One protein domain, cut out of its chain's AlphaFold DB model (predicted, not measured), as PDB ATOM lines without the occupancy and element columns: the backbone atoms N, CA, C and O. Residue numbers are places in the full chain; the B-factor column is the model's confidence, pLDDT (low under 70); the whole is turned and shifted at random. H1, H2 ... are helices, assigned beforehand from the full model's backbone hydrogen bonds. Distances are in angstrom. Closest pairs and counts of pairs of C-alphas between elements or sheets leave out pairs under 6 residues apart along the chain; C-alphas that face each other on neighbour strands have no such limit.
ATOM      1  N   SER A 273      44.428-128.070  60.667       38.72
ATOM      2  CA  SER A 273      44.031-126.660  60.717       38.72
ATOM      3  C   SER A 273      45.208-125.677  60.554       38.72
ATOM      4  O   SER A 273      46.042-125.451  61.424       38.72
ATOM      5  N   TYR A 274      45.285-125.160  59.332       48.78
ATOM      6  CA  TYR A 274      45.554-123.817  58.806       48.78
ATOM      7  C   TYR A 274      46.462-122.758  59.474       48.78
ATOM      8  O   TYR A 274      47.042-121.989  58.717       48.78
ATOM      9  N   TYR A 275      46.713-122.730  60.785       58.16
ATOM     10  CA  TYR A 275      47.740-121.846  61.369       58.16
ATOM     11  C   TYR A 275      48.788-122.709  62.054       58.16
ATOM     12  O   TYR A 275      48.544-123.329  63.089       58.16
ATOM     13  N   GLY A 276      49.974-122.814  61.453       67.12
ATOM     14  CA  GLY A 276      51.050-123.577  62.067       67.12
ATOM     15  C   GLY A 276      51.392-122.985  63.427       67.12
ATOM     16  O   GLY A 276      51.955-121.905  63.491       67.12
ATOM     17  N   ILE A 277      51.107-123.694  64.522       80.94
ATOM     18  CA  ILE A 277      51.403-123.187  65.872       80.94
ATOM     19  C   ILE A 277      52.882-122.775  65.996       80.94
ATOM     20  O   ILE A 277      53.199-121.729  66.551       80.94
ATOM     21  N   ARG A 278      53.797-123.542  65.383       82.31
ATOM     22  CA  ARG A 278      55.223-123.191  65.299       82.31
ATOM     23  C   ARG A 278      55.473-121.880  64.545       82.31
ATOM     24  O   ARG A 278      56.254-121.068  65.022       82.31
ATOM     25  N   SER A 279      54.848-121.675  63.384       80.31
ATOM     26  CA  SER A 279      54.982-120.420  62.631       80.31
ATOM     27  C   SER A 279      54.325-119.250  63.359       80.31
ATOM     28  O   SER A 279      54.889-118.166  63.343       80.31
ATOM     29  N   GLY A 280      53.222-119.481  64.078       84.50
ATOM     30  CA  GLY A 280      52.598-118.498  64.965       84.50
ATOM     31  C   GLY A 280      53.546-118.036  66.073       84.50
ATOM     32  O   GLY A 280      53.764-116.841  66.223       84.50
ATOM     33  N   TRP A 281      54.200-118.962  66.782       90.31
ATOM     34  CA  TRP A 281      55.212-118.610  67.789       90.31
ATOM     35  C   TRP A 281      56.407-117.857  67.203       90.31
ATOM     36  O   TRP A 281      56.879-116.906  67.818       90.31
ATOM     37  N   MET A 282      56.892-118.254  66.022       88.69
ATOM     38  CA  MET A 282      57.974-117.527  65.350       88.69
ATOM     39  C   MET A 282      57.535-116.114  64.953       88.69
ATOM     40  O   MET A 282      58.279-115.174  65.197       88.69
ATOM     41  N   ALA A 283      56.331-115.953  64.399       85.81
ATOM     42  CA  ALA A 283      55.791-114.651  64.021       85.81
ATOM     43  C   ALA A 283      55.628-113.736  65.241       85.81
ATOM     44  O   ALA A 283      56.157-112.629  65.236       85.81
ATOM     45  N   VAL A 284      54.987-114.222  66.312       90.12
ATOM     46  CA  VAL A 284      54.851-113.482  67.577       90.12
ATOM     47  C   VAL A 284      56.225-113.120  68.142       90.12
ATOM     48  O   VAL A 284      56.437-111.976  68.524       90.12
ATOM     49  N   GLY A 285      57.177-114.058  68.155       91.56
ATOM     50  CA  GLY A 285      58.535-113.810  68.643       91.56
ATOM     51  C   GLY A 285      59.279-112.743  67.838       91.56
ATOM     52  O   GLY A 285      59.894-111.858  68.426       91.56
ATOM     53  N   VAL A 286      59.189-112.789  66.503       90.44
ATOM     54  CA  VAL A 286      59.780-111.774  65.618       90.44
ATOM     55  C   VAL A 286      59.145-110.414  65.873       90.44
ATOM     56  O   VAL A 286      59.881-109.476  66.156       90.44
ATOM     57  N   VAL A 287      57.809-110.325  65.849       91.38
ATOM     58  CA  VAL A 287      57.059-109.082  66.100       91.38
ATOM     59  C   VAL A 287      57.437-108.478  67.449       91.38
ATOM     60  O   VAL A 287      57.729-107.288  67.528       91.38
ATOM     61  N   PHE A 288      57.487-109.302  68.495       90.44
ATOM     62  CA  PHE A 288      57.829-108.867  69.843       90.44
ATOM     63  C   PHE A 288      59.258-108.310  69.906       90.44
ATOM     64  O   PHE A 288      59.464-107.182  70.349       90.44
ATOM     65  N   ILE A 289      60.253-109.060  69.417       92.81
ATOM     66  CA  ILE A 289      61.662-108.640  69.462       92.81
ATOM     67  C   ILE A 289      61.886-107.387  68.612       92.81
ATOM     68  O   ILE A 289      62.523-106.445  69.083       92.81
ATOM     69  N   SER A 290      61.368-107.352  67.380       91.88
ATOM     70  CA  SER A 290      61.541-106.205  66.486       91.88
ATOM     71  C   SER A 290      60.803-104.971  66.993       91.88
ATOM     72  O   SER A 290      61.363-103.880  66.963       91.88
ATOM     73  N   GLY A 291      59.575-105.142  67.492       91.56
ATOM     74  CA  GLY A 291      58.757-104.056  68.020       91.56
ATOM     75  C   GLY A 291      59.408-103.399  69.234       91.56
ATOM     76  O   GLY A 291      59.612-102.189  69.234       91.56
ATOM     77  N   PHE A 292      59.829-104.184  70.232       92.75
ATOM     78  CA  PHE A 292      60.471-103.627  71.428       92.75
ATOM     79  C   PHE A 292      61.882-103.093  71.170       92.75
ATOM     80  O   PHE A 292      62.292-102.128  71.813       92.75
ATOM     81  N   SER A 293      62.611-103.665  70.208       93.38
ATOM     82  CA  SER A 293      63.899-103.120  69.765       93.38
ATOM     83  C   SER A 293      63.714-101.763  69.081       93.38
ATOM     84  O   SER A 293      64.457-100.825  69.372       93.38
ATOM     85  N   LEU A 294      62.683-101.629  68.233       91.81
ATOM     86  CA  LEU A 294      62.300-100.351  67.641       91.81
ATOM     87  C   LEU A 294      61.931 -99.349  68.735       91.81
ATOM     88  O   LEU A 294      62.528 -98.281  68.759       91.81
ATOM     89  N   MET A 295      61.051 -99.717  69.675       92.69
ATOM     90  CA  MET A 295      60.663 -98.847  70.790       92.69
ATOM     91  C   MET A 295      61.845 -98.410  71.660       92.69
ATOM     92  O   MET A 295      61.911 -97.252  72.055       92.69
ATOM     93  N   GLY A 296      62.785 -99.308  71.969       92.12
ATOM     94  CA  GLY A 296      63.985 -98.963  72.735       92.12
ATOM     95  C   GLY A 296      64.864 -97.948  71.998       92.12
ATOM     96  O   GLY A 296      65.322 -96.972  72.593       92.12
ATOM     97  N   PHE A 297      65.037 -98.135  70.687       92.81
ATOM     98  CA  PHE A 297      65.772 -97.207  69.830       92.81
ATOM     99  C   PHE A 297      65.084 -95.837  69.729       92.81
ATOM    100  O   PHE A 297      65.718 -94.807  69.956       92.81
ATOM    101  N   THR A 298      63.780 -95.802  69.449       92.69
ATOM    102  CA  THR A 298      63.006 -94.553  69.399       92.69
ATOM    103  C   THR A 298      62.870 -93.903  70.775       92.69
ATOM    104  O   THR A 298      62.853 -92.680  70.867       92.69
ATOM    105  N   GLY A 299      62.865 -94.686  71.854       94.19
ATOM    106  CA  GLY A 299      62.960 -94.200  73.228       94.19
ATOM    107  C   GLY A 299      64.248 -93.411  73.461       94.19
ATOM    108  O   GLY A 299      64.178 -92.278  73.927       94.19
ATOM    109  N   LYS A 300      65.412 -93.937  73.051       95.44
ATOM    110  CA  LYS A 300      66.683 -93.187  73.102       95.44
ATOM    111  C   LYS A 300      66.587 -91.864  72.334       95.44
ATOM    112  O   LYS A 300      66.976 -90.828  72.858       95.44
ATOM    113  N   ILE A 301      66.006 -91.883  71.131       95.06
ATOM    114  CA  ILE A 301      65.795 -90.666  70.332       95.06
ATOM    115  C   ILE A 301      64.942 -89.641  71.090       95.06
ATOM    116  O   ILE A 301      65.283 -88.462  71.081       95.06
ATOM    117  N   ILE A 302      63.863 -90.065  71.757       96.19
ATOM    118  CA  ILE A 302      63.018 -89.169  72.562       96.19
ATOM    119  C   ILE A 302      63.818 -88.555  73.714       96.19
ATOM    120  O   ILE A 302      63.710 -87.355  73.934       96.19
ATOM    121  N   TYR A 303      64.630 -89.344  74.420       96.25
ATOM    122  CA  TYR A 303      65.477 -88.840  75.506       96.25
ATOM    123  C   TYR A 303      66.477 -87.787  75.021       96.25
ATOM    124  O   TYR A 303      66.589 -86.729  75.637       96.25
ATOM    125  N   ASP A 304      67.156 -88.058  73.909       94.75
ATOM    126  CA  ASP A 304      68.201 -87.181  73.374       94.75
ATOM    127  C   ASP A 304      67.632 -85.900  72.738       94.75
ATOM    128  O   ASP A 304      68.331 -84.898  72.626       94.75
ATOM    129  N   ASN A 305      66.367 -85.929  72.301       95.50
ATOM    130  CA  ASN A 305      65.738 -84.844  71.539       95.50
ATOM    131  C   ASN A 305      64.520 -84.224  72.241       95.50
ATOM    132  O   ASN A 305      63.751 -83.491  71.606       95.50
ATOM    133  N   ALA A 306      64.303 -84.511  73.523       97.31
ATOM    134  CA  ALA A 306      63.275 -83.838  74.306       97.31
ATOM    135  C   ALA A 306      63.569 -82.321  74.387       97.31
ATOM    136  O   ALA A 306      64.737 -81.924  74.343       97.31
ATOM    137  N   SER A 701      55.452-132.990  79.322       69.38
ATOM    138  CA  SER A 701      56.634-133.191  78.466       69.38
ATOM    139  C   SER A 701      56.361-134.022  77.206       69.38
ATOM    140  O   SER A 701      57.182-134.046  76.292       69.38
ATOM    141  N   SER A 702      55.212-134.699  77.140       71.25
ATOM    142  CA  SER A 702      54.779-135.502  75.995       71.25
ATOM    143  C   SER A 702      53.278-135.340  75.774       71.25
ATOM    144  O   SER A 702      52.504-135.290  76.732       71.25
ATOM    145  N   PHE A 703      52.863-135.259  74.509       81.62
ATOM    146  CA  PHE A 703      51.473-135.029  74.121       81.62
ATOM    147  C   PHE A 703      50.900-136.277  73.458       81.62
ATOM    148  O   PHE A 703      51.420-136.740  72.444       81.62
ATOM    149  N   SER A 704      49.806-136.795  74.013       74.12
ATOM    150  CA  SER A 704      49.100-137.972  73.495       74.12
ATOM    151  C   SER A 704      48.286-137.694  72.226       74.12
ATOM    152  O   SER A 704      47.947-138.629  71.505       74.12
ATOM    153  N   SER A 705      47.972-136.428  71.935       77.88
ATOM    154  CA  SER A 705      47.216-136.005  70.752       77.88
ATOM    155  C   SER A 705      47.583-134.585  70.307       77.88
ATOM    156  O   SER A 705      48.244-133.833  71.033       77.88
ATOM    157  N   GLN A 706      47.138-134.206  69.105       74.56
ATOM    158  CA  GLN A 706      47.269-132.839  68.597       74.56
ATOM    159  C   GLN A 706      46.488-131.845  69.475       74.56
ATOM    160  O   GLN A 706      47.036-130.814  69.852       74.56
ATOM    161  N   ASP A 707      45.291-132.217  69.927       77.00
ATOM    162  CA  ASP A 707      44.467-131.421  70.846       77.00
ATOM    163  C   ASP A 707      45.158-131.164  72.185       77.00
ATOM    164  O   ASP A 707      45.109-130.051  72.709       77.00
ATOM    165  N   ALA A 708      45.836-132.174  72.745       80.69
ATOM    166  CA  ALA A 708      46.597-132.023  73.984       80.69
ATOM    167  C   ALA A 708      47.734-131.003  73.817       80.69
ATOM    168  O   ALA A 708      47.992-130.203  74.717       80.69
ATOM    169  N   ARG A 709      48.369-130.989  72.639       84.75
ATOM    170  CA  ARG A 709      49.379-129.991  72.277       84.75
ATOM    171  C   ARG A 709      48.765-128.599  72.095       84.75
ATOM    172  O   ARG A 709      49.323-127.634  72.605       84.75
ATOM    173  N   GLY A 710      47.620-128.487  71.417       84.38
ATOM    174  CA  GLY A 710      46.884-127.226  71.255       84.38
ATOM    175  C   GLY A 710      46.519-126.590  72.599       84.38
ATOM    176  O   GLY A 710      46.861-125.435  72.848       84.38
ATOM    177  N   LYS A 711      45.946-127.381  73.519       86.19
ATOM    178  CA  LYS A 711      45.662-126.947  74.899       86.19
ATOM    179  C   LYS A 711      46.916-126.438  75.602       86.19
ATOM    180  O   LYS A 711      46.881-125.366  76.189       86.19
ATOM    181  N   TRP A 712      48.027-127.169  75.519       90.75
ATOM    182  CA  TRP A 712      49.284-126.735  76.132       90.75
ATOM    183  C   TRP A 712      49.763-125.387  75.587       90.75
ATOM    184  O   TRP A 712      50.159-124.529  76.369       90.75
ATOM    185  N   HIS A 713      49.665-125.152  74.276       91.56
ATOM    186  CA  HIS A 713      50.032-123.858  73.701       91.56
ATOM    187  C   HIS A 713      49.154-122.708  74.208       91.56
ATOM    188  O   HIS A 713      49.704-121.657  74.520       91.56
ATOM    189  N   LEU A 714      47.841-122.910  74.380       91.56
ATOM    190  CA  LEU A 714      46.972-121.915  75.029       91.56
ATOM    191  C   LEU A 714      47.420-121.630  76.470       91.56
ATOM    192  O   LEU A 714      47.522-120.470  76.865       91.56
ATOM    193  N   VAL A 715      47.765-122.669  77.242       92.94
ATOM    194  CA  VAL A 715      48.288-122.510  78.611       92.94
ATOM    195  C   VAL A 715      49.598-121.716  78.637       92.94
ATOM    196  O   VAL A 715      49.770-120.839  79.488       92.94
ATOM    197  N   VAL A 716      50.514-121.988  77.705       93.50
ATOM    198  CA  VAL A 716      51.771-121.236  77.578       93.50
ATOM    199  C   VAL A 716      51.486-119.778  77.236       93.50
ATOM    200  O   VAL A 716      52.020-118.899  77.906       93.50
ATOM    201  N   THR A 717      50.600-119.500  76.278       93.19
ATOM    202  CA  THR A 717      50.223-118.127  75.914       93.19
ATOM    203  C   THR A 717      49.578-117.378  77.087       93.19
ATOM    204  O   THR A 717      49.971-116.245  77.351       93.19
ATOM    205  N   ILE A 718      48.681-118.012  77.862       93.50
ATOM    206  CA  ILE A 718      48.119-117.434  79.105       93.50
ATOM    207  C   ILE A 718      49.228-117.103  80.102       93.50
ATOM    208  O   ILE A 718      49.217-116.040  80.715       93.50
ATOM    209  N   THR A 719      50.191-118.010  80.264       94.56
ATOM    210  CA  THR A 719      51.302-117.827  81.204       94.56
ATOM    211  C   THR A 719      52.208-116.676  80.766       94.56
ATOM    212  O   THR A 719      52.544-115.827  81.587       94.56
ATOM    213  N   CYS A 720      52.556-116.594  79.478       94.06
ATOM    214  CA  CYS A 720      53.314-115.476  78.917       94.06
ATOM    215  C   CYS A 720      52.572-114.150  79.108       94.06
ATOM    216  O   CYS A 720      53.162-113.194  79.600       94.06
ATOM    217  N   ALA A 721      51.276-114.100  78.794       93.38
ATOM    218  CA  ALA A 721      50.467-112.903  78.986       93.38
ATOM    219  C   ALA A 721      50.387-112.494  80.470       93.38
ATOM    220  O   ALA A 721      50.562-111.323  80.785       93.38
ATOM    221  N   ALA A 722      50.232-113.447  81.397       94.06
ATOM    222  CA  ALA A 722      50.259-113.170  82.835       94.06
ATOM    223  C   ALA A 722      51.610-112.594  83.301       94.06
ATOM    224  O   ALA A 722      51.636-111.656  84.096       94.06
ATOM    225  N   VAL A 723      52.733-113.113  82.789       95.06
ATOM    226  CA  VAL A 723      54.067-112.542  83.052       95.06
ATOM    227  C   VAL A 723      54.132-111.102  82.546       95.06
ATOM    228  O   VAL A 723      54.528-110.212  83.296       95.06
ATOM    229  N   LEU A 724      53.702-110.854  81.306       93.00
ATOM    230  CA  LEU A 724      53.712-109.515  80.720       93.00
ATOM    231  C   LEU A 724      52.856-108.537  81.537       93.00
ATOM    232  O   LEU A 724      53.353-107.468  81.875       93.00
ATOM    233  N   ILE A 725      51.642-108.923  81.952       92.75
ATOM    234  CA  ILE A 725      50.773-108.104  82.819       92.75
ATOM    235  C   ILE A 725      51.509-107.680  84.094       92.75
ATOM    236  O   ILE A 725      51.456-106.517  84.486       92.75
ATOM    237  N   SER A 726      52.214-108.587  84.761       93.19
ATOM    238  CA  SER A 726      52.839-108.233  86.036       93.19
ATOM    239  C   SER A 726      54.111-107.407  85.878       93.19
ATOM    240  O   SER A 726      54.332-106.482  86.657       93.19
ATOM    241  N   PHE A 727      54.945-107.715  84.883       92.94
ATOM    242  CA  PHE A 727      56.232-107.040  84.711       92.94
ATOM    243  C   PHE A 727      56.124-105.700  83.977       92.94
ATOM    244  O   PHE A 727      56.847-104.774  84.336       92.94
ATOM    245  N   PHE A 728      55.220-105.543  83.004       91.88
ATOM    246  CA  PHE A 728      55.110-104.284  82.253       91.88
ATOM    247  C   PHE A 728      54.644-103.110  83.108       91.88
ATOM    248  O   PHE A 728      54.993-101.974  82.802       91.88
ATOM    249  N   TRP A 729      53.961-103.361  84.226       92.56
ATOM    250  CA  TRP A 729      53.654-102.313  85.200       92.56
ATOM    251  C   TRP A 729      54.916-101.603  85.731       92.56
ATOM    252  O   TRP A 729      54.870-100.418  86.060       92.56
ATOM    253  N   ALA A 730      56.069-102.286  85.759       93.88
ATOM    254  CA  ALA A 730      57.339-101.692  86.176       93.88
ATOM    255  C   ALA A 730      57.818-100.561  85.247       93.88
ATOM    256  O   ALA A 730      58.571 -99.702  85.696       93.88
ATOM    257  N   SER A 731      57.351-100.503  83.991       93.00
ATOM    258  CA  SER A 731      57.653 -99.389  83.074       93.00
ATOM    259  C   SER A 731      57.210 -98.031  83.638       93.00
ATOM    260  O   SER A 731      57.895 -97.028  83.459       93.00
ATOM    261  N   GLY A 732      56.147 -98.004  84.449       91.31
ATOM    262  CA  GLY A 732      55.699 -96.800  85.148       91.31
ATOM    263  C   GLY A 732      56.623 -96.274  86.226       91.31
ATOM    264  O   GLY A 732      56.365 -95.207  86.776       91.31
ATOM    265  N   LEU A 733      57.668 -97.022  86.570       93.44
ATOM    266  CA  LEU A 733      58.673 -96.646  87.559       93.44
ATOM    267  C   LEU A 733      59.906 -95.997  86.917       93.44
ATOM    268  O   LEU A 733      60.781 -95.523  87.634       93.44
ATOM    269  N   MET A 734      59.960 -95.941  85.582       94.88
ATOM    270  CA  MET A 734      61.098 -95.418  84.814       94.88
ATOM    271  C   MET A 734      61.156 -93.883  84.757       94.88
ATOM    272  O   MET A 734      62.083 -93.314  84.183       94.88
ATOM    273  N   TYR A 735      60.186 -93.206  85.372       95.00
ATOM    274  CA  TYR A 735      60.117 -91.754  85.489       95.00
ATOM    275  C   TYR A 735      59.921 -91.323  86.946       95.00
ATOM    276  O   TYR A 735      59.411 -92.076  87.780       95.00
ATOM    277  N   ASN A 736      60.246 -90.066  87.242       93.50
ATOM    278  CA  ASN A 736      59.955 -89.422  88.520       93.50
ATOM    279  C   ASN A 736      59.212 -88.086  88.316       93.50
ATOM    280  O   ASN A 736      58.943 -87.669  87.192       93.50
ATOM    281  N   ALA A 737      58.866 -87.417  89.416       93.44
ATOM    282  CA  ALA A 737      58.100 -86.166  89.414       93.44
ATOM    283  C   ALA A 737      58.787 -84.995  88.678       93.44
ATOM    284  O   ALA A 737      58.123 -84.032  88.314       93.44
ATOM    285  N   ARG A 738      60.104 -85.076  88.463       95.75
ATOM    286  CA  ARG A 738      60.945 -84.072  87.794       95.75
ATOM    287  C   ARG A 738      61.476 -84.545  86.437       95.75
ATOM    288  O   ARG A 738      62.342 -83.901  85.858       95.75
ATOM    289  N   SER A 739      61.012 -85.688  85.930       97.06
ATOM    290  CA  SER A 739      61.361 -86.124  84.578       97.06
ATOM    291  C   SER A 739      60.817 -85.137  83.546       97.06
ATOM    292  O   SER A 739      59.713 -84.617  83.712       97.06
ATOM    293  N   ASN A 740      61.570 -84.925  82.462       97.75
ATOM    294  CA  ASN A 740      61.093 -84.159  81.313       97.75
ATOM    295  C   ASN A 740      59.735 -84.698  80.842       97.75
ATOM    296  O   ASN A 740      59.549 -85.916  80.767       97.75
ATOM    297  N   LEU A 741      58.800 -83.805  80.516       97.38
ATOM    298  CA  LEU A 741      57.428 -84.186  80.193       97.38
ATOM    299  C   LEU A 741      57.333 -85.129  78.978       97.38
ATOM    300  O   LEU A 741      56.539 -86.064  79.014       97.38
ATOM    301  N   ALA A 742      58.192 -84.976  77.961       97.50
ATOM    302  CA  ALA A 742      58.214 -85.871  76.797       97.50
ATOM    303  C   ALA A 742      58.648 -87.302  77.176       97.50
ATOM    304  O   ALA A 742      58.086 -88.291  76.703       97.50
ATOM    305  N   VAL A 743      59.625 -87.413  78.081       97.62
ATOM    306  CA  VAL A 743      60.126 -88.690  78.615       97.62
ATOM    307  C   VAL A 743      59.100 -89.345  79.540       97.62
ATOM    308  O   VAL A 743      58.900 -90.559  79.496       97.62
ATOM    309  N   MET A 744      58.444 -88.542  80.376       96.62
ATOM    310  CA  MET A 744      57.323 -88.986  81.196       96.62
ATOM    311  C   MET A 744      56.209 -89.565  80.323       96.62
ATOM    312  O   MET A 744      55.787 -90.692  80.564       96.62
ATOM    313  N   ASP A 745      55.748 -88.821  79.313       96.25
ATOM    314  CA  ASP A 745      54.658 -89.265  78.443       96.25
ATOM    315  C   ASP A 745      55.034 -90.534  77.680       96.25
ATOM    316  O   ASP A 745      54.218 -91.450  77.597       96.25
ATOM    317  N   TYR A 746      56.280 -90.646  77.206       96.62
ATOM    318  CA  TYR A 746      56.790 -91.889  76.629       96.62
ATOM    319  C   TYR A 746      56.542 -93.085  77.561       96.62
ATOM    320  O   TYR A 746      55.857 -94.022  77.166       96.62
ATOM    321  N   TRP A 747      57.014 -93.046  78.811       97.00
ATOM    322  CA  TRP A 747      56.817 -94.156  79.755       97.00
ATOM    323  C   TRP A 747      55.380 -94.303  80.260       97.00
ATOM    324  O   TRP A 747      54.952 -95.410  80.580       97.00
ATOM    325  N   ARG A 748      54.606 -93.217  80.317       96.31
ATOM    326  CA  ARG A 748      53.187 -93.269  80.678       96.31
ATOM    327  C   ARG A 748      52.412 -94.129  79.686       96.31
ATOM    328  O   ARG A 748      51.653 -95.000  80.108       96.31
ATOM    329  N   PHE A 749      52.646 -93.964  78.383       96.19
ATOM    330  CA  PHE A 749      51.952 -94.753  77.361       96.19
ATOM    331  C   PHE A 749      52.421 -96.209  77.258       96.19
ATOM    332  O   PHE A 749      51.659 -97.047  76.772       96.19
ATOM    333  N   TRP A 750      53.570 -96.573  77.842       95.06
ATOM    334  CA  TRP A 750      53.876 -97.987  78.096       95.06
ATOM    335  C   TRP A 750      52.885 -98.628  79.077       95.06
ATOM    336  O   TRP A 750      52.595 -99.815  78.971       95.06
ATOM    337  N   ILE A 751      52.322 -97.875  80.021       91.81
ATOM    338  CA  ILE A 751      51.270 -98.414  80.890       91.81
ATOM    339  C   ILE A 751      49.899 -98.258  80.236       91.81
ATOM    340  O   ILE A 751      49.085 -99.175  80.253       91.81
ATOM    341  N   VAL A 752      49.611 -97.092  79.668       92.75
ATOM    342  CA  VAL A 752      48.250 -96.799  79.206       92.75
ATOM    343  C   VAL A 752      47.918 -97.548  77.920       92.75
ATOM    344  O   VAL A 752      46.882 -98.192  77.857       92.75
ATOM    345  N   HIS A 753      48.797 -97.515  76.922       93.62
ATOM    346  CA  HIS A 753      48.551 -98.175  75.643       93.62
ATOM    347  C   HIS A 753      49.142 -99.590  75.644       93.62
ATOM    348  O   HIS A 753      48.417-100.561  75.483       93.62
ATOM    349  N   MET A 754      50.429 -99.780  75.954       87.94
ATOM    350  CA  MET A 754      51.004-101.135  75.872       87.94
ATOM    351  C   MET A 754      50.420-102.109  76.904       87.94
ATOM    352  O   MET A 754      50.088-103.243  76.565       87.94
ATOM    353  N   TRP A 755      50.313-101.699  78.172       89.69
ATOM    354  CA  TRP A 755      49.852-102.596  79.236       89.69
ATOM    355  C   TRP A 755      48.333-102.806  79.228       89.69
ATOM    356  O   TRP A 755      47.906-103.961  79.287       89.69
ATOM    357  N   VAL A 756      47.524-101.744  79.103       82.69
ATOM    358  CA  VAL A 756      46.056-101.896  79.027       82.69
ATOM    359  C   VAL A 756      45.597-102.361  77.649       82.69
ATOM    360  O   VAL A 756      44.826-103.307  77.580       82.69
ATOM    361  N   GLU A 757      46.026-101.716  76.566       79.50
ATOM    362  CA  GLU A 757      45.513-102.013  75.223       79.50
ATOM    363  C   GLU A 757      46.216-103.233  74.619       79.50
ATOM    364  O   GLU A 757      45.577-104.238  74.327       79.50
ATOM    365  N   GLY A 758      47.549-103.226  74.555       77.44
ATOM    366  CA  GLY A 758      48.309-104.318  73.938       77.44
ATOM    367  C   GLY A 758      48.262-105.641  74.718       77.44
ATOM    368  O   GLY A 758      47.908-106.693  74.184       77.44
ATOM    369  N   ILE A 759      48.651-105.630  75.996       84.12
ATOM    370  CA  ILE A 759      48.866-106.866  76.768       84.12
ATOM    371  C   ILE A 759      47.551-107.473  77.266       84.12
ATOM    372  O   ILE A 759      47.406-108.704  77.234       84.12
ATOM    373  N   PHE A 760      46.587-106.664  77.728       83.69
ATOM    374  CA  PHE A 760      45.303-107.227  78.151       83.69
ATOM    375  C   PHE A 760      44.545-107.838  76.982       83.69
ATOM    376  O   PHE A 760      43.978-108.914  77.169       83.69
ATOM    377  N   GLU A 761      44.571-107.236  75.791       84.62
ATOM    378  CA  GLU A 761      43.902-107.812  74.625       84.62
ATOM    379  C   GLU A 761      44.435-109.221  74.323       84.62
ATOM    380  O   GLU A 761      43.649-110.165  74.257       84.62
ATOM    381  N   VAL A 762      45.761-109.421  74.325       87.94
ATOM    382  CA  VAL A 762      46.373-110.759  74.190       87.94
ATOM    383  C   VAL A 762      45.902-111.709  75.298       87.94
ATOM    384  O   VAL A 762      45.486-112.832  74.999       87.94
ATOM    385  N   PHE A 763      45.954-111.286  76.569       88.94
ATOM    386  CA  PHE A 763      45.525-112.108  77.710       88.94
ATOM    387  C   PHE A 763      44.065-112.552  77.575       88.94
ATOM    388  O   PHE A 763      43.727-113.714  77.803       88.94
ATOM    389  N   ILE A 764      43.195-111.638  77.169       83.50
ATOM    390  CA  ILE A 764      41.772-111.890  77.005       83.50
ATOM    391  C   ILE A 764      41.525-112.821  75.831       83.50
ATOM    392  O   ILE A 764      40.784-113.789  75.995       83.50
ATOM    393  N   THR A 765      42.129-112.562  74.665       84.56
ATOM    394  CA  THR A 765      41.948-113.401  73.476       84.56
ATOM    395  C   THR A 765      42.249-114.858  73.812       84.56
ATOM    396  O   THR A 765      41.460-115.746  73.482       84.56
ATOM    397  N   VAL A 766      43.345-115.118  74.534       89.75
ATOM    398  CA  VAL A 766      43.696-116.485  74.931       89.75
ATOM    399  C   VAL A 766      42.786-117.041  76.033       89.75
ATOM    400  O   VAL A 766      42.418-118.212  75.970       89.75
ATOM    401  N   VAL A 767      42.367-116.239  77.020       87.94
ATOM    402  CA  VAL A 767      41.450-116.693  78.084       87.94
ATOM    403  C   VAL A 767      40.078-117.048  77.514       87.94
ATOM    404  O   VAL A 767      39.526-118.093  77.853       87.94
ATOM    405  N   VAL A 768      39.536-116.226  76.617       82.88
ATOM    406  CA  VAL A 768      38.256-116.476  75.942       82.88
ATOM    407  C   VAL A 768      38.355-117.718  75.057       82.88
ATOM    408  O   VAL A 768      37.507-118.606  75.164       82.88
ATOM    409  N   ALA A 769      39.424-117.846  74.262       85.44
ATOM    410  CA  ALA A 769      39.680-119.052  73.476       85.44
ATOM    411  C   ALA A 769      39.760-120.302  74.367       85.44
ATOM    412  O   ALA A 769      39.136-121.322  74.069       85.44
ATOM    413  N   GLN A 770      40.451-120.212  75.505       86.44
ATOM    414  CA  GLN A 770      40.561-121.296  76.477       86.44
ATOM    415  C   GLN A 770      39.205-121.670  77.089       86.44
ATOM    416  O   GLN A 770      38.910-122.857  77.232       86.44
ATOM    417  N   VAL A 771      38.357-120.693  77.418       83.50
ATOM    418  CA  VAL A 771      36.994-120.939  77.917       83.50
ATOM    419  C   VAL A 771      36.154-121.647  76.856       83.50
ATOM    420  O   VAL A 771      35.502-122.640  77.170       83.50
ATOM    421  N   PHE A 772      36.204-121.215  75.595       79.94
ATOM    422  CA  PHE A 772      35.481-121.886  74.512       79.94
ATOM    423  C   PHE A 772      36.000-123.299  74.226       79.94
ATOM    424  O   PHE A 772      35.204-124.199  73.965       79.94
ATOM    425  N   VAL A 773      37.307-123.532  74.358       82.19
ATOM    426  CA  VAL A 773      37.897-124.878  74.311       82.19
ATOM    427  C   VAL A 773      37.398-125.744  75.470       82.19
ATOM    428  O   VAL A 773      37.068-126.913  75.276       82.19
ATOM    429  N   MET A 774      37.297-125.187  76.680       79.94
ATOM    430  CA  MET A 774      36.737-125.892  77.839       79.94
ATOM    431  C   MET A 774      35.242-126.189  77.679       79.94
ATOM    432  O   MET A 774      34.784-127.214  78.175       79.94
ATOM    433  N   LEU A 775      34.507-125.325  76.973       73.56
ATOM    434  CA  LEU A 775      33.096-125.490  76.609       73.56
ATOM    435  C   LEU A 775      32.879-126.437  75.415       73.56
ATOM    436  O   LEU A 775      31.733-126.674  75.041       73.56
ATOM    437  N   GLY A 776      33.947-126.975  74.813       72.12
ATOM    438  CA  GLY A 776      33.865-127.841  73.632       72.12
ATOM    439  C   GLY A 776      33.419-127.116  72.359       72.12
ATOM    440  O   GLY A 776      33.073-127.774  71.385       72.12
ATOM    441  N   VAL A 777      33.419-125.778  72.370       72.88
ATOM    442  CA  VAL A 777      32.977-124.928  71.255       72.88
ATOM    443  C   VAL A 777      34.036-124.802  70.172       72.88
ATOM    444  O   VAL A 777      33.702-124.736  68.991       72.88
ATOM    445  N   LEU A 778      35.309-124.789  70.567       75.19
ATOM    446  CA  LEU A 778      36.437-124.659  69.653       75.19
ATOM    447  C   LEU A 778      37.361-125.871  69.739       75.19
ATOM    448  O   LEU A 778      37.646-126.379  70.828       75.19
ATOM    449  N   ASP A 779      37.887-126.275  68.582       78.25
ATOM    450  CA  ASP A 779      39.011-127.203  68.504       78.25
ATOM    451  C   ASP A 779      40.254-126.572  69.170       78.25
ATOM    452  O   ASP A 779      40.625-125.448  68.815       78.25
ATOM    453  N   PRO A 780      40.935-127.258  70.109       82.94
ATOM    454  CA  PRO A 780      42.066-126.674  70.825       82.94
ATOM    455  C   PRO A 780      43.246-126.280  69.935       82.94
ATOM    456  O   PRO A 780      43.960-125.327  70.246       82.94
ATOM    457  N   SER A 781      43.487-127.019  68.851       79.50
ATOM    458  CA  SER A 781      44.621-126.762  67.959       79.50
ATOM    459  C   SER A 781      44.357-125.551  67.071       79.50
ATOM    460  O   SER A 781      45.234-124.699  66.917       79.50
ATOM    461  N   ALA A 782      43.141-125.452  66.530       77.31
ATOM    462  CA  ALA A 782      42.680-124.293  65.780       77.31
ATOM    463  C   ALA A 782      42.643-123.042  66.667       77.31
ATOM    464  O   ALA A 782      43.181-122.012  66.270       77.31
ATOM    465  N   ALA A 783      42.098-123.154  67.884       81.69
ATOM    466  CA  ALA A 783      42.065-122.063  68.854       81.69
ATOM    467  C   ALA A 783      43.476-121.540  69.156       81.69
ATOM    468  O   ALA A 783      43.717-120.346  69.036       81.69
ATOM    469  N   ALA A 784      44.440-122.425  69.444       87.12
ATOM    470  CA  ALA A 784      45.827-122.024  69.678       87.12
ATOM    471  C   ALA A 784      46.452-121.301  68.471       87.12
ATOM    472  O   ALA A 784      47.137-120.292  68.638       87.12
ATOM    473  N   GLY A 785      46.220-121.807  67.256       81.81
ATOM    474  CA  GLY A 785      46.726-121.196  66.028       81.81
ATOM    475  C   GLY A 785      46.144-119.803  65.770       81.81
ATOM    476  O   GLY A 785      46.902-118.871  65.507       81.81
ATOM    477  N   VAL A 786      44.821-119.655  65.898       81.44
ATOM    478  CA  VAL A 786      44.118-118.373  65.727       81.44
ATOM    479  C   VAL A 786      44.531-117.382  66.807       81.44
ATOM    480  O   VAL A 786      44.865-116.254  66.479       81.44
ATOM    481  N   THR A 787      44.601-117.799  68.074       86.88
ATOM    482  CA  THR A 787      45.055-116.923  69.159       86.88
ATOM    483  C   THR A 787      46.455-116.379  68.886       86.88
ATOM    484  O   THR A 787      46.656-115.178  69.002       86.88
ATOM    485  N   LEU A 788      47.413-117.218  68.477       87.94
ATOM    486  CA  LEU A 788      48.768-116.748  68.164       87.94
ATOM    487  C   LEU A 788      48.796-115.794  66.968       87.94
ATOM    488  O   LEU A 788      49.540-114.817  66.992       87.94
ATOM    489  N   PHE A 789      47.996-116.066  65.935       84.06
ATOM    490  CA  PHE A 789      47.857-115.175  64.787       84.06
ATOM    491  C   PHE A 789      47.311-113.809  65.213       84.06
ATOM    492  O   PHE A 789      47.955-112.792  64.968       84.06
ATOM    493  N   THR A 790      46.180-113.805  65.918       83.38
ATOM    494  CA  THR A 790      45.505-112.602  66.405       83.38
ATOM    495  C   THR A 790      46.397-111.806  67.362       83.38
ATOM    496  O   THR A 790      46.547-110.597  67.208       83.38
ATOM    497  N   SER A 791      47.080-112.473  68.299       87.38
ATOM    498  CA  SER A 791      48.065-111.821  69.171       87.38
ATOM    499  C   SER A 791      49.224-111.221  68.377       87.38
ATOM    500  O   SER A 791      49.645-110.108  68.665       87.38
ATOM    501  N   GLY A 792      49.730-111.921  67.357       88.25
ATOM    502  CA  GLY A 792      50.778-111.397  66.483       88.25
ATOM    503  C   GLY A 792      50.340-110.148  65.716       88.25
ATOM    504  O   GLY A 792      51.110-109.196  65.633       88.25
ATOM    505  N   THR A 793      49.108-110.121  65.198       84.81
ATOM    506  CA  THR A 793      48.573-108.959  64.471       84.81
ATOM    507  C   THR A 793      48.335-107.759  65.381       84.81
ATOM    508  O   THR A 793      48.715-106.652  65.005       84.81
ATOM    509  N   PHE A 794      47.779-107.969  66.581       85.62
ATOM    510  CA  PHE A 794      47.583-106.889  67.551       85.62
ATOM    511  C   PHE A 794      48.914-106.306  68.013       85.62
ATOM    512  O   PHE A 794      49.100-105.098  67.961       85.62
ATOM    513  N   LEU A 795      49.887-107.151  68.368       90.44
ATOM    514  CA  LEU A 795      51.208-106.689  68.803       90.44
ATOM    515  C   LEU A 795      52.001-106.006  67.679       90.44
ATOM    516  O   LEU A 795      52.818-105.133  67.957       90.44
ATOM    517  N   PHE A 796      51.780-106.384  66.416       90.56
ATOM    518  CA  PHE A 796      52.481-105.779  65.284       90.56
ATOM    519  C   PHE A 796      52.110-104.311  65.085       90.56
ATOM    520  O   PHE A 796      53.002-103.494  64.870       90.56
ATOM    521  N   GLY A 797      50.819-103.983  65.179       89.56
ATOM    522  CA  GLY A 797      50.363-102.594  65.206       89.56
ATOM    523  C   GLY A 797      50.655-101.939  66.557       89.56
ATOM    524  O   GLY A 797      51.391-100.961  66.608       89.56
ATOM    525  N   GLY A 798      50.178-102.557  67.641       91.00
ATOM    526  CA  GLY A 798      50.133-101.994  68.993       91.00
ATOM    527  C   GLY A 798      51.481-101.648  69.606       91.00
ATOM    528  O   GLY A 798      51.597-100.657  70.322       91.00
ATOM    529  N   ILE A 799      52.536-102.432  69.336       93.06
ATOM    530  CA  ILE A 799      53.823-102.176  69.993       93.06
ATOM    531  C   ILE A 799      54.396-100.800  69.570       93.06
ATOM    532  O   ILE A 799      54.523 -99.896  70.398       93.06
ATOM    533  N   PRO A 800      54.735-100.599  68.286       93.56
ATOM    534  CA  PRO A 800      55.172 -99.296  67.782       93.56
ATOM    535  C   PRO A 800      54.040 -98.272  67.576       93.56
ATOM    536  O   PRO A 800      54.322 -97.074  67.507       93.56
ATOM    537  N   GLY A 801      52.780 -98.705  67.478       94.00
ATOM    538  CA  GLY A 801      51.614 -97.837  67.301       94.00
ATOM    539  C   GLY A 801      51.325 -96.928  68.496       94.00
ATOM    540  O   GLY A 801      50.841 -95.814  68.295       94.00
ATOM    541  N   MET A 802      51.812 -97.297  69.689       95.38
ATOM    542  CA  MET A 802      51.846 -96.462  70.900       95.38
ATOM    543  C   MET A 802      52.245 -95.001  70.637       95.38
ATOM    544  O   MET A 802      51.724 -94.077  71.264       95.38
ATOM    545  N   TYR A 803      53.163 -94.760  69.696       96.44
ATOM    546  CA  TYR A 803      53.647 -93.418  69.384       96.44
ATOM    547  C   TYR A 803      52.595 -92.479  68.778       96.44
ATOM    548  O   TYR A 803      52.872 -91.283  68.660       96.44
ATOM    549  N   HIS A 804      51.383 -92.954  68.462       96.62
ATOM    550  CA  HIS A 804      50.260 -92.077  68.119       96.62
ATOM    551  C   HIS A 804      49.804 -91.149  69.254       96.62
ATOM    552  O   HIS A 804      49.072 -90.199  69.002       96.62
ATOM    553  N   HIS A 805      50.299 -91.363  70.475       96.75
ATOM    554  CA  HIS A 805      50.133 -90.440  71.596       96.75
ATOM    555  C   HIS A 805      51.281 -89.432  71.714       96.75
ATOM    556  O   HIS A 805      51.217 -88.488  72.489       96.75
ATOM    557  N   ASN A 806      52.375 -89.612  70.972       96.31
ATOM    558  CA  ASN A 806      53.585 -88.805  71.124       96.31
ATOM    559  C   ASN A 806      53.818 -87.823  69.970       96.31
ATOM    560  O   ASN A 806      54.827 -87.119  69.990       96.31
ATOM    561  N   TYR A 807      52.896 -87.720  69.006       97.00
ATOM    562  CA  TYR A 807      53.026 -86.849  67.828       97.00
ATOM    563  C   TYR A 807      53.379 -85.404  68.163       97.00
ATOM    564  O   TYR A 807      54.202 -84.800  67.481       97.00
ATOM    565  N   PHE A 808      52.766 -84.857  69.210       97.44
ATOM    566  CA  PHE A 808      52.869 -83.442  69.564       97.44
ATOM    567  C   PHE A 808      53.401 -83.223  70.989       97.44
ATOM    568  O   PHE A 808      53.440 -82.100  71.476       97.44
ATOM    569  N   ALA A 809      53.882 -84.287  71.641       96.31
ATOM    570  CA  ALA A 809      54.355 -84.280  73.028       96.31
ATOM    571  C   ALA A 809      55.886 -84.125  73.124       96.31
ATOM    572  O   ALA A 809      56.569 -84.919  73.771       96.31
ATOM    573  N   GLY A 810      56.440 -83.139  72.413       95.56
ATOM    574  CA  GLY A 810      57.871 -82.816  72.476       95.56
ATOM    575  C   GLY A 810      58.800 -83.833  71.801       95.56
ATOM    576  O   GLY A 810      59.991 -83.870  72.116       95.56
TER     577      GLY A 810
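AT A GLANCE: This is residues 273 to 306 and 701 to 810 of the 1032 residues of the protein "Nitric oxide reductase subunit B" of Symbiodinium microadriaticum (UniProt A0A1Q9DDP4). Four long helices stand side by side as a rod-shaped bundle, with H3 running against the direction of H1, H2 and H4. H3 packs on both H2 and H4, H4 packs along H1, and the C-alphas span 56 by 26 by 24 A. The printed part has 144 residues with four named helices, H1 to H4 in chain order, and no named strand; the class is all helix. It is only just compact, close to loose, with a radius of gyration of the C-alphas of 17.5 A.

HOW THE PARTS SIT: H3, residues 741 to 774, is the longest helix and, with H4, residues 780 to 805, a hub touching three helices. H3 and H4 form a helical hairpin at a shallow tilt of 14 degrees, the closest C-alphas being those of Val 762 and Ser 791, 5.4 A apart. H2, residues 706 to 733, forms another hairpin with H3 at 21 degrees, closest at the C-alphas of Ala 721 and Phe 763, 5.2 A. H2 touches H4 with residues 706 to 714 alone, closest at the C-alphas of Gly 710 and Ser 781, 4.0 A. H1, residues 277 to 305, touches H4 and runs the same way at 11 degrees, closest at the C-alphas of Val 284 and Gly 792, 4.7 A. H1 and H2 are close but not clearly touching. Every O i to N i+4 pair is within hydrogen-bond range in H1, against 19 of 24 in H2, 25 of 30 in H3 and 18 of 22 in H4.

IN THESE COORDINATES: H3 is 46.6 A long, H2 42.4 A, H1 41.3 A and H4 37.1 A. C-alpha 277 is at (51.403, -123.187, 65.872) and C-alpha 805 at (50.133, -90.440, 71.596). H4 has a kink of 38 degrees near residue 799.

THE WHOLE: Residues 307 to 700 are not printed, and C-alphas 306 and 701 are 50.0 A apart across this cut. The link H3 to H4 is tight and H2 to H3 short. Residues 273 to 276 and 701 have pLDDT under 70.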